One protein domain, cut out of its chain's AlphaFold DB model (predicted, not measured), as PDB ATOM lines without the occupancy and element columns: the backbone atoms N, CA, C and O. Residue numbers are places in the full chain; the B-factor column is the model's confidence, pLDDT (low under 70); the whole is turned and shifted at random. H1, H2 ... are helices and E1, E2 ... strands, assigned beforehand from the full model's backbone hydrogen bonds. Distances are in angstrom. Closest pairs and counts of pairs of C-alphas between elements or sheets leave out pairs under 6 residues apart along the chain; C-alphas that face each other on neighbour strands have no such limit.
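AT A GLANCE: This is residues 6 to 82 of the 82 residues of the protein "Thiazole synthase" of Garciella nitratireducens DSM 15102 (UniProt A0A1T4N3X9). Look first for a small wall of three parallel strands, E2, E3 and E4, side by side, with H1 grazing it and touching the short H3. E1 lies beyond the end where the three strands begin, while the short H2 and, farther out, H4 lie beyond the end where they finish. The printed part has 77 residues with four named helices and four named strands in the order E1 E2 H1 E3 H2 H3 E4 H4, a mixed class of helices and strands; the sheet runs E2, E3, E4. The whole is only just compact, close to loose, with a radius of gyration of the C-alphas of 13.3 A and spans of 36 by 34 by 19 A.

IN THESE COORDINATES: Find C-alpha 10 at (-4.762, -4.647, -1.539), where E1 begins; it holds residues 10 to 12. E2 follows at residues 17 to 19. H1, residues 25 to 34, starts at C-alpha 25 at (3.343, -20.399, 17.785) and is 14.3 A long. E3, residues 39 to 43, measures 13.8 A, and H2, residues 44 to 47, follows at once. H3 is residues 55 to 58. E4, residues 64 to 68, measures 12.8 A, and H4, residues 75 to 81, is 10.0 A long, ending at C-alpha 81 at (0.897, 2.077, 20.001).

HOW THE PARTS SIT: Begin at E3, the inner strand. Its directions differ by 30 degrees from E2, with N 41 and O 18 2.8 A apart, and by 31 degrees from E4, with N 66 and O 40 2.8 A apart; these pairs are within hydrogen-bond range. E2, H1, E3 and E3, H2 H3, E4 are strand-helix-strand units, parallel neighbour strands with helices between, each with a right-handed crossover. H1 is on the sheet but only grazes it, with residues 28 to 32. H1 and H3 touch, the closest C-alphas being those of Lys 29 and Tyr 58, 5.9 A apart. H2 and H4 are close but not clearly touching, with C-alphas of Leu 44 and Ile 81 closest at 7.2 A. E1 pairs with no named strand, though residues 6 to 7 pair antiparallel with its residues 10 to 11. In H1 and H4 every O i to N i+4 pair is within hydrogen-bond range; H2 and H3 are too short for such a pair.

THE WHOLE: The C-alphas farthest apart are those of Asn 34 and Glu 76, at 37.7 A. The printed part has no cut, and no link is long. Look for low confidence at residues 45 to 53, under 70; the mean pLDDT of the printed part is 88.4.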
ATOM      1  N   ILE A   6     -11.095  -6.498  -0.721       97.50
ATOM      2  CA  ILE A   6     -10.222  -5.359  -1.035       97.50
ATOM      3  C   ILE A   6     -10.094  -4.451   0.191       97.50
ATOM      4  O   ILE A   6     -11.083  -3.866   0.639       97.50
ATOM      5  N   ILE A   7      -8.880  -4.293   0.726       97.56
ATOM      6  CA  ILE A   7      -8.576  -3.394   1.851       97.56
ATOM      7  C   ILE A   7      -7.457  -2.446   1.431       97.56
ATOM      8  O   ILE A   7      -6.357  -2.881   1.112       97.56
ATOM      9  N   ALA A   8      -7.732  -1.137   1.435       96.38
ATOM     10  CA  ALA A   8      -6.763  -0.099   1.057       96.38
ATOM     11  C   ALA A   8      -6.079  -0.336  -0.313       96.38
ATOM     12  O   ALA A   8      -4.919   0.013  -0.498       96.38
ATOM     13  N   GLY A   9      -6.796  -0.935  -1.272       96.38
ATOM     14  CA  GLY A   9      -6.269  -1.264  -2.602       96.38
ATOM     15  C   GLY A   9      -5.485  -2.580  -2.684       96.38
ATOM     16  O   GLY A   9      -5.077  -2.954  -3.777       96.38
ATOM     17  N   HIS A  10      -5.311  -3.293  -1.568       95.75
ATOM     18  CA  HIS A  10      -4.762  -4.647  -1.539       95.75
ATOM     19  C   HIS A  10      -5.879  -5.680  -1.653       95.75
ATOM     20  O   HIS A  10      -6.916  -5.551  -0.998       95.75
ATOM     21  N   GLU A  11      -5.647  -6.693  -2.478       97.31
ATOM     22  CA  GLU A  11      -6.578  -7.781  -2.752       97.31
ATOM     23  C   GLU A  11      -6.217  -9.025  -1.937       97.31
ATOM     24  O   GLU A  11      -5.047  -9.391  -1.839       97.31
ATOM     25  N   PHE A  12      -7.236  -9.652  -1.354       97.50
ATOM     26  CA  PHE A  12      -7.152 -10.878  -0.569       97.50
ATOM     27  C   PHE A  12      -8.227 -11.847  -1.070       97.50
ATOM     28  O   PHE A  12      -9.399 -11.480  -1.167       97.50
ATOM     29  N   HIS A  13      -7.850 -13.084  -1.363       96.94
ATOM     30  CA  HIS A  13      -8.775 -14.154  -1.741       96.94
ATOM     31  C   HIS A  13      -9.509 -14.708  -0.514       96.94
ATOM     32  O   HIS A  13     -10.655 -15.148  -0.593       96.94
ATOM     33  N   SER A  14      -8.862 -14.659   0.650       96.56
ATOM     34  CA  SER A  14      -9.383 -15.148   1.914       96.56
ATOM     35  C   SER A  14      -9.935 -14.023   2.777       96.56
ATOM     36  O   SER A  14      -9.294 -13.004   3.038       96.56
ATOM     37  N   ARG A  15     -11.138 -14.250   3.309       97.06
ATOM     38  CA  ARG A  15     -11.776 -13.377   4.309       97.06
ATOM     39  C   ARG A  15     -11.429 -13.791   5.747       97.06
ATOM     40  O   ARG A  15     -11.956 -13.208   6.696       97.06
ATOM     41  N   PHE A  16     -10.562 -14.792   5.931       97.00
ATOM     42  CA  PHE A  16     -10.151 -15.271   7.247       97.00
ATOM     43  C   PHE A  16      -8.940 -14.493   7.777       97.00
ATOM     44  O   PHE A  16      -7.784 -14.816   7.508       97.00
ATOM     45  N   ILE A  17      -9.218 -13.467   8.582       97.31
ATOM     46  CA  ILE A  17      -8.192 -12.696   9.291       97.31
ATOM     47  C   ILE A  17      -7.875 -13.389  10.623       97.31
ATOM     48  O   ILE A  17      -8.732 -13.487  11.507       97.31
ATOM     49  N   LEU A  18      -6.636 -13.854  10.796       96.75
ATOM     50  CA  LEU A  18      -6.228 -14.619  11.976       96.75
ATOM     51  C   LEU A  18      -5.882 -13.711  13.168       96.75
ATOM     52  O   LEU A  18      -5.151 -12.728  13.051       96.75
ATOM     53  N   GLY A  19      -6.354 -14.068  14.363       93.81
ATOM     54  CA  GLY A  19      -5.885 -13.492  15.627       93.81
ATOM     55  C   GLY A  19      -4.747 -14.313  16.243       93.81
ATOM     56  O   GLY A  19      -4.827 -15.535  16.290       93.81
ATOM     57  N   SER A  20      -3.716 -13.654  16.777       87.94
ATOM     58  CA  SER A  20      -2.530 -14.326  17.351       87.94
ATOM     59  C   SER A  20      -2.548 -14.520  18.876       87.94
ATOM     60  O   SER A  20      -1.810 -15.334  19.417       87.94
ATOM     61  N   GLY A  21      -3.375 -13.775  19.613       82.00
ATOM     62  CA  GLY A  21      -3.155 -13.547  21.050       82.00
ATOM     63  C   GLY A  21      -3.432 -14.701  22.029       82.00
ATOM     64  O   GLY A  21      -3.225 -14.496  23.221       82.00
ATOM     65  N   LYS A  22      -3.945 -15.858  21.585       84.56
ATOM     66  CA  LYS A  22      -4.344 -16.986  22.461       84.56
ATOM     67  C   LYS A  22      -3.807 -18.353  22.021       84.56
ATOM     68  O   LYS A  22      -4.142 -19.358  22.642       84.56
ATOM     69  N   PHE A  23      -3.010 -18.399  20.960       87.31
ATOM     70  CA  PHE A  23      -2.548 -19.644  20.352       87.31
ATOM     71  C   PHE A  23      -1.039 -19.805  20.530       87.31
ATOM     72  O   PHE A  23      -0.312 -18.816  20.585       87.31
ATOM     73  N   SER A  24      -0.570 -21.053  20.615       88.69
ATOM     74  CA  SER A  24       0.865 -21.339  20.555       88.69
ATOM     75  C   SER A  24       1.418 -20.985  19.172       88.69
ATOM     76  O   SER A  24       0.695 -21.048  18.174       88.69
ATOM     77  N   PHE A  25       2.714 -20.685  19.078       87.81
ATOM     78  CA  PHE A  25       3.343 -20.399  17.785       87.81
ATOM     79  C   PHE A  25       3.273 -21.579  16.813       87.81
ATOM     80  O   PHE A  25       3.057 -21.380  15.619       87.81
ATOM     81  N   SER A  26       3.344 -22.814  17.320       90.06
ATOM     82  CA  SER A  26       3.123 -24.019  16.514       90.06
ATOM     83  C   SER A  26       1.724 -24.057  15.894       90.06
ATOM     84  O   SER A  26       1.597 -24.341  14.706       90.06
ATOM     85  N   MET A  27       0.685 -23.712  16.661       92.44
ATOM     86  CA  MET A  27      -0.687 -23.669  16.158       92.44
ATOM     87  C   MET A  27      -0.880 -22.529  15.159       92.44
ATOM     88  O   MET A  27      -1.485 -22.750  14.115       92.44
ATOM     89  N   ILE A  28      -0.328 -21.341  15.431       93.12
ATOM     90  CA  ILE A  28      -0.354 -20.215  14.485       93.12
ATOM     91  C   ILE A  28       0.263 -20.644  13.155       93.12
ATOM     92  O   ILE A  28      -0.387 -20.514  12.122       93.12
ATOM     93  N   LYS A  29       1.460 -21.239  13.179       91.38
ATOM     94  CA  LYS A  29       2.128 -21.750  11.977       91.38
ATOM     95  C   LYS A  29       1.264 -22.767  11.227       91.38
ATOM     96  O   LYS A  29       1.114 -22.651  10.015       91.38
ATOM     97  N   SER A  30       0.658 -23.727  11.928       93.44
ATOM     98  CA  SER A  30      -0.227 -24.716  11.299       93.44
ATOM     99  C   SER A  30      -1.457 -24.080  10.648       93.44
ATOM    100  O   SER A  30      -1.827 -24.485   9.548       93.44
ATOM    101  N   VAL A  31      -2.075 -23.078  11.280       95.25
ATOM    102  CA  VAL A  31      -3.233 -22.375  10.707       95.25
ATOM    103  C   VAL A  31      -2.823 -21.522   9.509       95.25
ATOM    104  O   VAL A  31      -3.513 -21.554   8.499       95.25
ATOM    105  N   LEU A  32      -1.683 -20.827   9.564       94.31
ATOM    106  CA  LEU A  32      -1.166 -20.071   8.417       94.31
ATOM    107  C   LEU A  32      -0.901 -20.978   7.204       94.31
ATOM    108  O   LEU A  32      -1.150 -20.578   6.075       94.31
ATOM    109  N   GLN A  33      -0.438 -22.211   7.433       92.00
ATOM    110  CA  GLN A  33      -0.137 -23.165   6.361       92.00
ATOM    111  C   GLN A  33      -1.371 -23.839   5.748       92.00
ATOM    112  O   GLN A  33      -1.320 -24.226   4.585       92.00
ATOM    113  N   ASN A  34      -2.447 -24.029   6.516       95.06
ATOM    114  CA  ASN A  34      -3.586 -24.862   6.096       95.06
ATOM    115  C   ASN A  34      -4.919 -24.109   6.022       95.06
ATOM    116  O   ASN A  34      -5.887 -24.639   5.492       95.06
ATOM    117  N   GLY A  35      -5.002 -22.915   6.603       94.88
ATOM    118  CA  GLY A  35      -6.243 -22.159   6.753       94.88
ATOM    119  C   GLY A  35      -6.465 -21.099   5.684       94.88
ATOM    120  O   GLY A  35      -7.337 -20.264   5.884       94.88
ATOM    121  N   GLU A  36      -5.661 -21.081   4.614       95.62
ATOM    122  CA  GLU A  36      -5.729 -20.052   3.561       95.62
ATOM    123  C   GLU A  36      -5.693 -18.630   4.147       95.62
ATOM    124  O   GLU A  36      -6.379 -17.725   3.692       95.62
ATOM    125  N   VAL A  37      -4.937 -18.426   5.226       97.31
ATOM    126  CA  VAL A  37      -4.816 -17.107   5.849       97.31
ATOM    127  C   VAL A  37      -3.907 -16.255   4.981       97.31
ATOM    128  O   VAL A  37      -2.803 -16.674   4.659       97.31
ATOM    129  N   GLU A  38      -4.335 -15.036   4.670       97.81
ATOM    130  CA  GLU A  38      -3.495 -14.034   3.996       97.81
ATOM    131  C   GLU A  38      -3.202 -12.823   4.897       97.81
ATOM    132  O   GLU A  38      -2.354 -11.992   4.574       97.81
ATOM    133  N   MET A  39      -3.865 -12.731   6.059       97.94
ATOM    134  CA  MET A  39      -3.696 -11.639   7.015       97.94
ATOM    135  C   MET A  39      -3.755 -12.124   8.467       97.94
ATOM    136  O   MET A  39      -4.676 -12.837   8.866       97.94
ATOM    137  N   ILE A  40      -2.806 -11.673   9.288       96.06
ATOM    138  CA  ILE A  40      -2.771 -11.948  10.730       96.06
ATOM    139  C   ILE A  40      -2.656 -10.655  11.535       96.06
ATOM    140  O   ILE A  40      -1.870  -9.764  11.215       96.06
ATOM    141  N   THR A  41      -3.418 -10.566  12.625       94.50
ATOM    142  CA  THR A  41      -3.349  -9.443  13.561       94.50
ATOM    143  C   THR A  41      -2.402  -9.728  14.720       94.50
ATOM    144  O   THR A  41      -2.378 -10.837  15.267       94.50
ATOM    145  N   LEU A  42      -1.655  -8.715  15.161       91.12
ATOM    146  CA  LEU A  42      -0.731  -8.825  16.292       91.12
ATOM    147  C   LEU A  42      -0.715  -7.562  17.157       91.12
ATOM    148  O   LEU A  42      -0.857  -6.445  16.669       91.12
ATOM    149  N   ALA A  43      -0.535  -7.749  18.465       87.75
ATOM    150  CA  ALA A  43      -0.369  -6.640  19.402       87.75
ATOM    151  C   ALA A  43       1.124  -6.333  19.572       87.75
ATOM    152  O   ALA A  43       1.865  -7.171  20.093       87.75
ATOM    153  N   LEU A  44       1.550  -5.126  19.193       76.75
ATOM    154  CA  LEU A  44       2.967  -4.734  19.128       76.75
ATOM    155  C   LEU A  44       3.710  -4.860  20.466       76.75
ATOM    156  O   LEU A  44       4.863  -5.282  20.500       76.75
ATOM    157  N   ARG A  45       3.032  -4.605  21.595       67.62
ATOM    158  CA  ARG A  45       3.622  -4.772  22.937       67.62
ATOM    159  C   ARG A  45       4.129  -6.188  23.221       67.62
ATOM    160  O   ARG A  45       5.040  -6.332  24.023       67.62
ATOM    161  N   ARG A  46       3.536  -7.219  22.609       60.94
ATOM    162  CA  ARG A  46       3.938  -8.623  22.815       60.94
ATOM    163  C   ARG A  46       5.026  -9.081  21.845       60.94
ATOM    164  O   ARG A  46       5.741 -10.013  22.175       60.94
ATOM    165  N   ALA A  47       5.168  -8.424  20.694       60.34
ATOM    166  CA  ALA A  47       6.162  -8.781  19.682       60.34
ATOM    167  C   ALA A  47       7.587  -8.288  20.021       60.34
ATOM    168  O   ALA A  47       8.556  -8.886  19.576       60.34
ATOM    169  N   ASN A  48       7.718  -7.232  20.838       56.28
ATOM    170  CA  ASN A  48       9.002  -6.562  21.117       56.28
ATOM    171  C   ASN A  48       9.655  -6.926  22.467       56.28
ATOM    172  O   ASN A  48      10.671  -6.333  22.835       56.28
ATOM    173  N   LEU A  49       9.094  -7.859  23.241       53.72
ATOM    174  CA  LEU A  49       9.670  -8.273  24.527       53.72
ATOM    175  C   LEU A  49      10.810  -9.271  24.278       53.72
ATOM    176  O   LEU A  49      10.617 -10.483  24.337       53.72
ATOM    177  N   GLY A  50      11.993  -8.736  23.964       46.50
ATOM    178  CA  GLY A  50      13.224  -9.498  23.763       46.50
ATOM    179  C   GLY A  50      13.468 -10.485  24.907       46.50
ATOM    180  O   GLY A  50      13.729 -10.082  26.039       46.50
ATOM    181  N   GLY A  51      13.338 -11.776  24.603       53.22
ATOM    182  CA  GLY A  51      13.525 -12.876  25.553       53.22
ATOM    183  C   GLY A  51      12.568 -14.056  25.349       53.22
ATOM    184  O   GLY A  51      12.904 -15.166  25.747       53.22
ATOM    185  N   GLN A  52      11.412 -13.844  24.710       53.47
ATOM    186  CA  GLN A  52      10.496 -14.910  24.279       53.47
ATOM    187  C   GLN A  52      10.493 -15.018  22.748       53.47
ATOM    188  O   GLN A  52      10.681 -14.006  22.076       53.47
ATOM    189  N   GLU A  53      10.319 -16.238  22.220       60.91
ATOM    190  CA  GLU A  53      10.176 -16.545  20.784       60.91
ATOM    191  C   GLU A  53       9.374 -15.443  20.063       60.91
ATOM    192  O   GLU A  53       8.248 -15.111  20.451       60.91
ATOM    193  N   ASN A  54       9.978 -14.830  19.043       77.00
ATOM    194  CA  ASN A  54       9.360 -13.724  18.327       77.00
ATOM    195  C   ASN A  54       8.326 -14.284  17.348       77.00
ATOM    196  O   ASN A  54       8.674 -15.011  16.423       77.00
ATOM    197  N   ILE A  55       7.055 -13.913  17.512       80.00
ATOM    198  CA  ILE A  55       5.965 -14.362  16.634       80.00
ATOM    199  C   ILE A  55       6.259 -14.127  15.145       80.00
ATOM    200  O   ILE A  55       5.811 -14.904  14.305       80.00
ATOM    201  N   LEU A  56       7.030 -13.084  14.820       84.31
ATOM    202  CA  LEU A  56       7.414 -12.759  13.449       84.31
ATOM    203  C   LEU A  56       8.233 -13.879  12.790       84.31
ATOM    204  O   LEU A  56       8.125 -14.066  11.587       84.31
ATOM    205  N   GLU A  57       8.975 -14.677  13.562       84.88
ATOM    206  CA  GLU A  57       9.751 -15.823  13.056       84.88
ATOM    207  C   GLU A  57       8.861 -16.988  12.581       84.88
ATOM    208  O   GLU A  57       9.319 -17.883  11.870       84.88
ATOM    209  N   TYR A  58       7.577 -16.988  12.956       86.19
ATOM    210  CA  TYR A  58       6.613 -18.042  12.621       86.19
ATOM    211  C   TYR A  58       5.623 -17.624  11.532       86.19
ATOM    212  O   TYR A  58       4.791 -18.442  11.128       86.19
ATOM    213  N   ILE A  59       5.693 -16.374  11.067       89.31
ATOM    214  CA  ILE A  59       4.807 -15.832  10.041       89.31
ATOM    215  C   ILE A  59       5.561 -15.812   8.702       89.31
ATOM    216  O   ILE A  59       6.595 -15.156   8.604       89.31
ATOM    217  N   PRO A  60       5.076 -16.521   7.666       90.94
ATOM    218  CA  PRO A  60       5.653 -16.452   6.326       90.94
ATOM    219  C   PRO A  60       5.631 -15.029   5.748       90.94
ATOM    220  O   PRO A  60       4.685 -14.280   5.983       90.94
ATOM    221  N   GLU A  61       6.627 -14.681   4.930       90.12
ATOM    222  CA  GLU A  61       6.771 -13.335   4.342       90.12
ATOM    223  C   GLU A  61       5.583 -12.904   3.466       90.12
ATOM    224  O   GLU A  61       5.330 -11.714   3.307       90.12
ATOM    225  N   ASN A  62       4.834 -13.860   2.908       92.12
ATOM    226  CA  ASN A  62       3.671 -13.593   2.062       92.12
ATOM    227  C   ASN A  62       2.381 -13.294   2.850       92.12
ATOM    228  O   ASN A  62       1.344 -13.054   2.235       92.12
ATOM    229  N   ILE A  63       2.416 -13.332   4.185       96.38
ATOM    230  CA  ILE A  63       1.270 -12.997   5.033       96.38
ATOM    231  C   ILE A  63       1.298 -11.511   5.374       96.38
ATOM    232  O   ILE A  63       2.281 -10.988   5.898       96.38
ATOM    233  N   THR A  64       0.173 -10.834   5.162       97.06
ATOM    234  CA  THR A  64       0.020  -9.439   5.568       97.06
ATOM    235  C   THR A  64      -0.083  -9.330   7.088       97.06
ATOM    236  O   THR A  64      -0.957  -9.924   7.729       97.06
ATOM    237  N   LEU A  65       0.799  -8.526   7.678       94.81
ATOM    238  CA  LEU A  65       0.767  -8.194   9.098       94.81
ATOM    239  C   LEU A  65      -0.171  -7.010   9.339       94.81
ATOM    240  O   LEU A  65       0.034  -5.929   8.792       94.81
ATOM    241  N   LEU A  66      -1.165  -7.196  10.207       95.62
ATOM    242  CA  LEU A  66      -2.081  -6.141  10.638       95.62
ATOM    243  C   LEU A  66      -1.838  -5.804  12.123       95.62
ATOM    244  O   LEU A  66      -2.419  -6.439  13.014       95.62
ATOM    245  N   PRO A  67      -0.955  -4.838  12.439       93.00
ATOM    246  CA  PRO A  67      -0.736  -4.430  13.820       93.00
ATOM    247  C   PRO A  67      -2.020  -3.839  14.415       93.00
ATOM    248  O   PRO A  67      -2.814  -3.199  13.730       93.00
ATOM    249  N   ASN A  68      -2.234  -4.062  15.711       93.62
ATOM    250  CA  ASN A  68      -3.368  -3.503  16.439       93.62
ATOM    251  C   ASN A  68      -2.946  -2.867  17.768       93.62
ATOM    252  O   ASN A  68      -1.891  -3.164  18.332       93.62
ATOM    253  N   THR A  69      -3.831  -2.027  18.298       93.94
ATOM    254  CA  THR A  69      -3.622  -1.220  19.508       93.94
ATOM    255  C   THR A  69      -4.118  -1.906  20.790       93.94
ATOM    256  O   THR A  69      -4.417  -1.241  21.784       93.94
ATOM    257  N   SER A  70      -4.206  -3.246  20.808       91.00
ATOM    258  CA  SER A  70      -4.638  -3.998  21.998       91.00
ATOM    259  C   SER A  70      -3.819  -3.615  23.232       91.00
ATOM    260  O   SER A  70      -2.589  -3.683  23.234       91.00
ATOM    261  N   GLY A  71      -4.519  -3.271  24.313       89.19
ATOM    262  CA  GLY A  71      -3.919  -2.810  25.566       89.19
ATOM    263  C   GLY A  71      -3.914  -1.290  25.746       89.19
ATOM    264  O   GLY A  71      -3.523  -0.840  26.823       89.19
ATOM    265  N   ALA A  72      -4.360  -0.519  24.749       93.94
ATOM    266  CA  ALA A  72      -4.728   0.883  24.926       93.94
ATOM    267  C   ALA A  72      -6.022   1.018  25.745       93.94
ATOM    268  O   ALA A  72      -6.980   0.272  25.541       93.94
ATOM    269  N   LYS A  73      -6.053   1.986  26.661       96.12
ATOM    270  CA  LYS A  73      -7.216   2.326  27.499       96.12
ATOM    271  C   LYS A  73      -7.916   3.611  27.065       96.12
ATOM    272  O   LYS A  73      -9.033   3.874  27.501       96.12
ATOM    273  N   ASN A  74      -7.259   4.420  26.240       96.94
ATOM    274  CA  ASN A  74      -7.778   5.669  25.697       96.94
ATOM    275  C   ASN A  74      -7.210   5.919  24.286       96.94
ATOM    276  O   ASN A  74      -6.362   5.165  23.799       96.94
ATOM    277  N   ALA A  75      -7.700   6.967  23.621       97.88
ATOM    278  CA  ALA A  75      -7.306   7.303  22.253       97.88
ATOM    279  C   ALA A  75      -5.816   7.667  22.134       97.88
ATOM    280  O   ALA A  75      -5.151   7.228  21.200       97.88
ATOM    281  N   GLU A  76      -5.277   8.413  23.100       97.38
ATOM    282  CA  GLU A  76      -3.864   8.816  23.130       97.38
ATOM    283  C   GLU A  76      -2.939   7.594  23.215       97.38
ATOM    284  O   GLU A  76      -1.941   7.498  22.502       97.38
ATOM    285  N   GLU A  77      -3.297   6.611  24.042       94.44
ATOM    286  CA  GLU A  77      -2.579   5.345  24.135       94.44
ATOM    287  C   GLU A  77      -2.677   4.527  22.849       94.44
ATOM    288  O   GLU A  77      -1.686   3.905  22.472       94.44
ATOM    289  N   ALA A  78      -3.831   4.522  22.176       94.69
ATOM    290  CA  ALA A  78      -4.005   3.806  20.915       94.69
ATOM    291  C   ALA A  78      -3.109   4.394  19.817       94.69
ATOM    292  O   ALA A  78      -2.373   3.649  19.177       94.69
ATOM    293  N   VAL A  79      -3.105   5.723  19.665       94.19
ATOM    294  CA  VAL A  79      -2.246   6.428  18.699       94.19
ATOM    295  C   VAL A  79      -0.765   6.213  19.005       94.19
ATOM    296  O   VAL A  79       0.023   6.054  18.087       94.19
ATOM    297  N   ARG A  80      -0.374   6.151  20.284       91.31
ATOM    298  CA  ARG A  80       1.020   5.876  20.672       91.31
ATOM    299  C   ARG A  80       1.479   4.446  20.353       91.31
ATOM    300  O   ARG A  80       2.680   4.216  20.261       91.31
ATOM    301  N   ILE A  81       0.561   3.476  20.310       89.81
ATOM    302  CA  ILE A  81       0.897   2.077  20.001       89.81
ATOM    303  C   ILE A  81       0.998   1.850  18.491       89.81
ATOM    304  O   ILE A  81       1.818   1.023  18.103       89.81
ATOM    305  N   ALA A  82       0.146   2.508  17.700       85.31
ATOM    306  CA  ALA A  82       0.083   2.377  16.242       85.31
ATOM    307  C   ALA A  82       1.396   2.785  15.558       85.31
ATOM    308  O   ALA A  82       1.761   2.082  14.591       85.31
TER     309      ALA A  82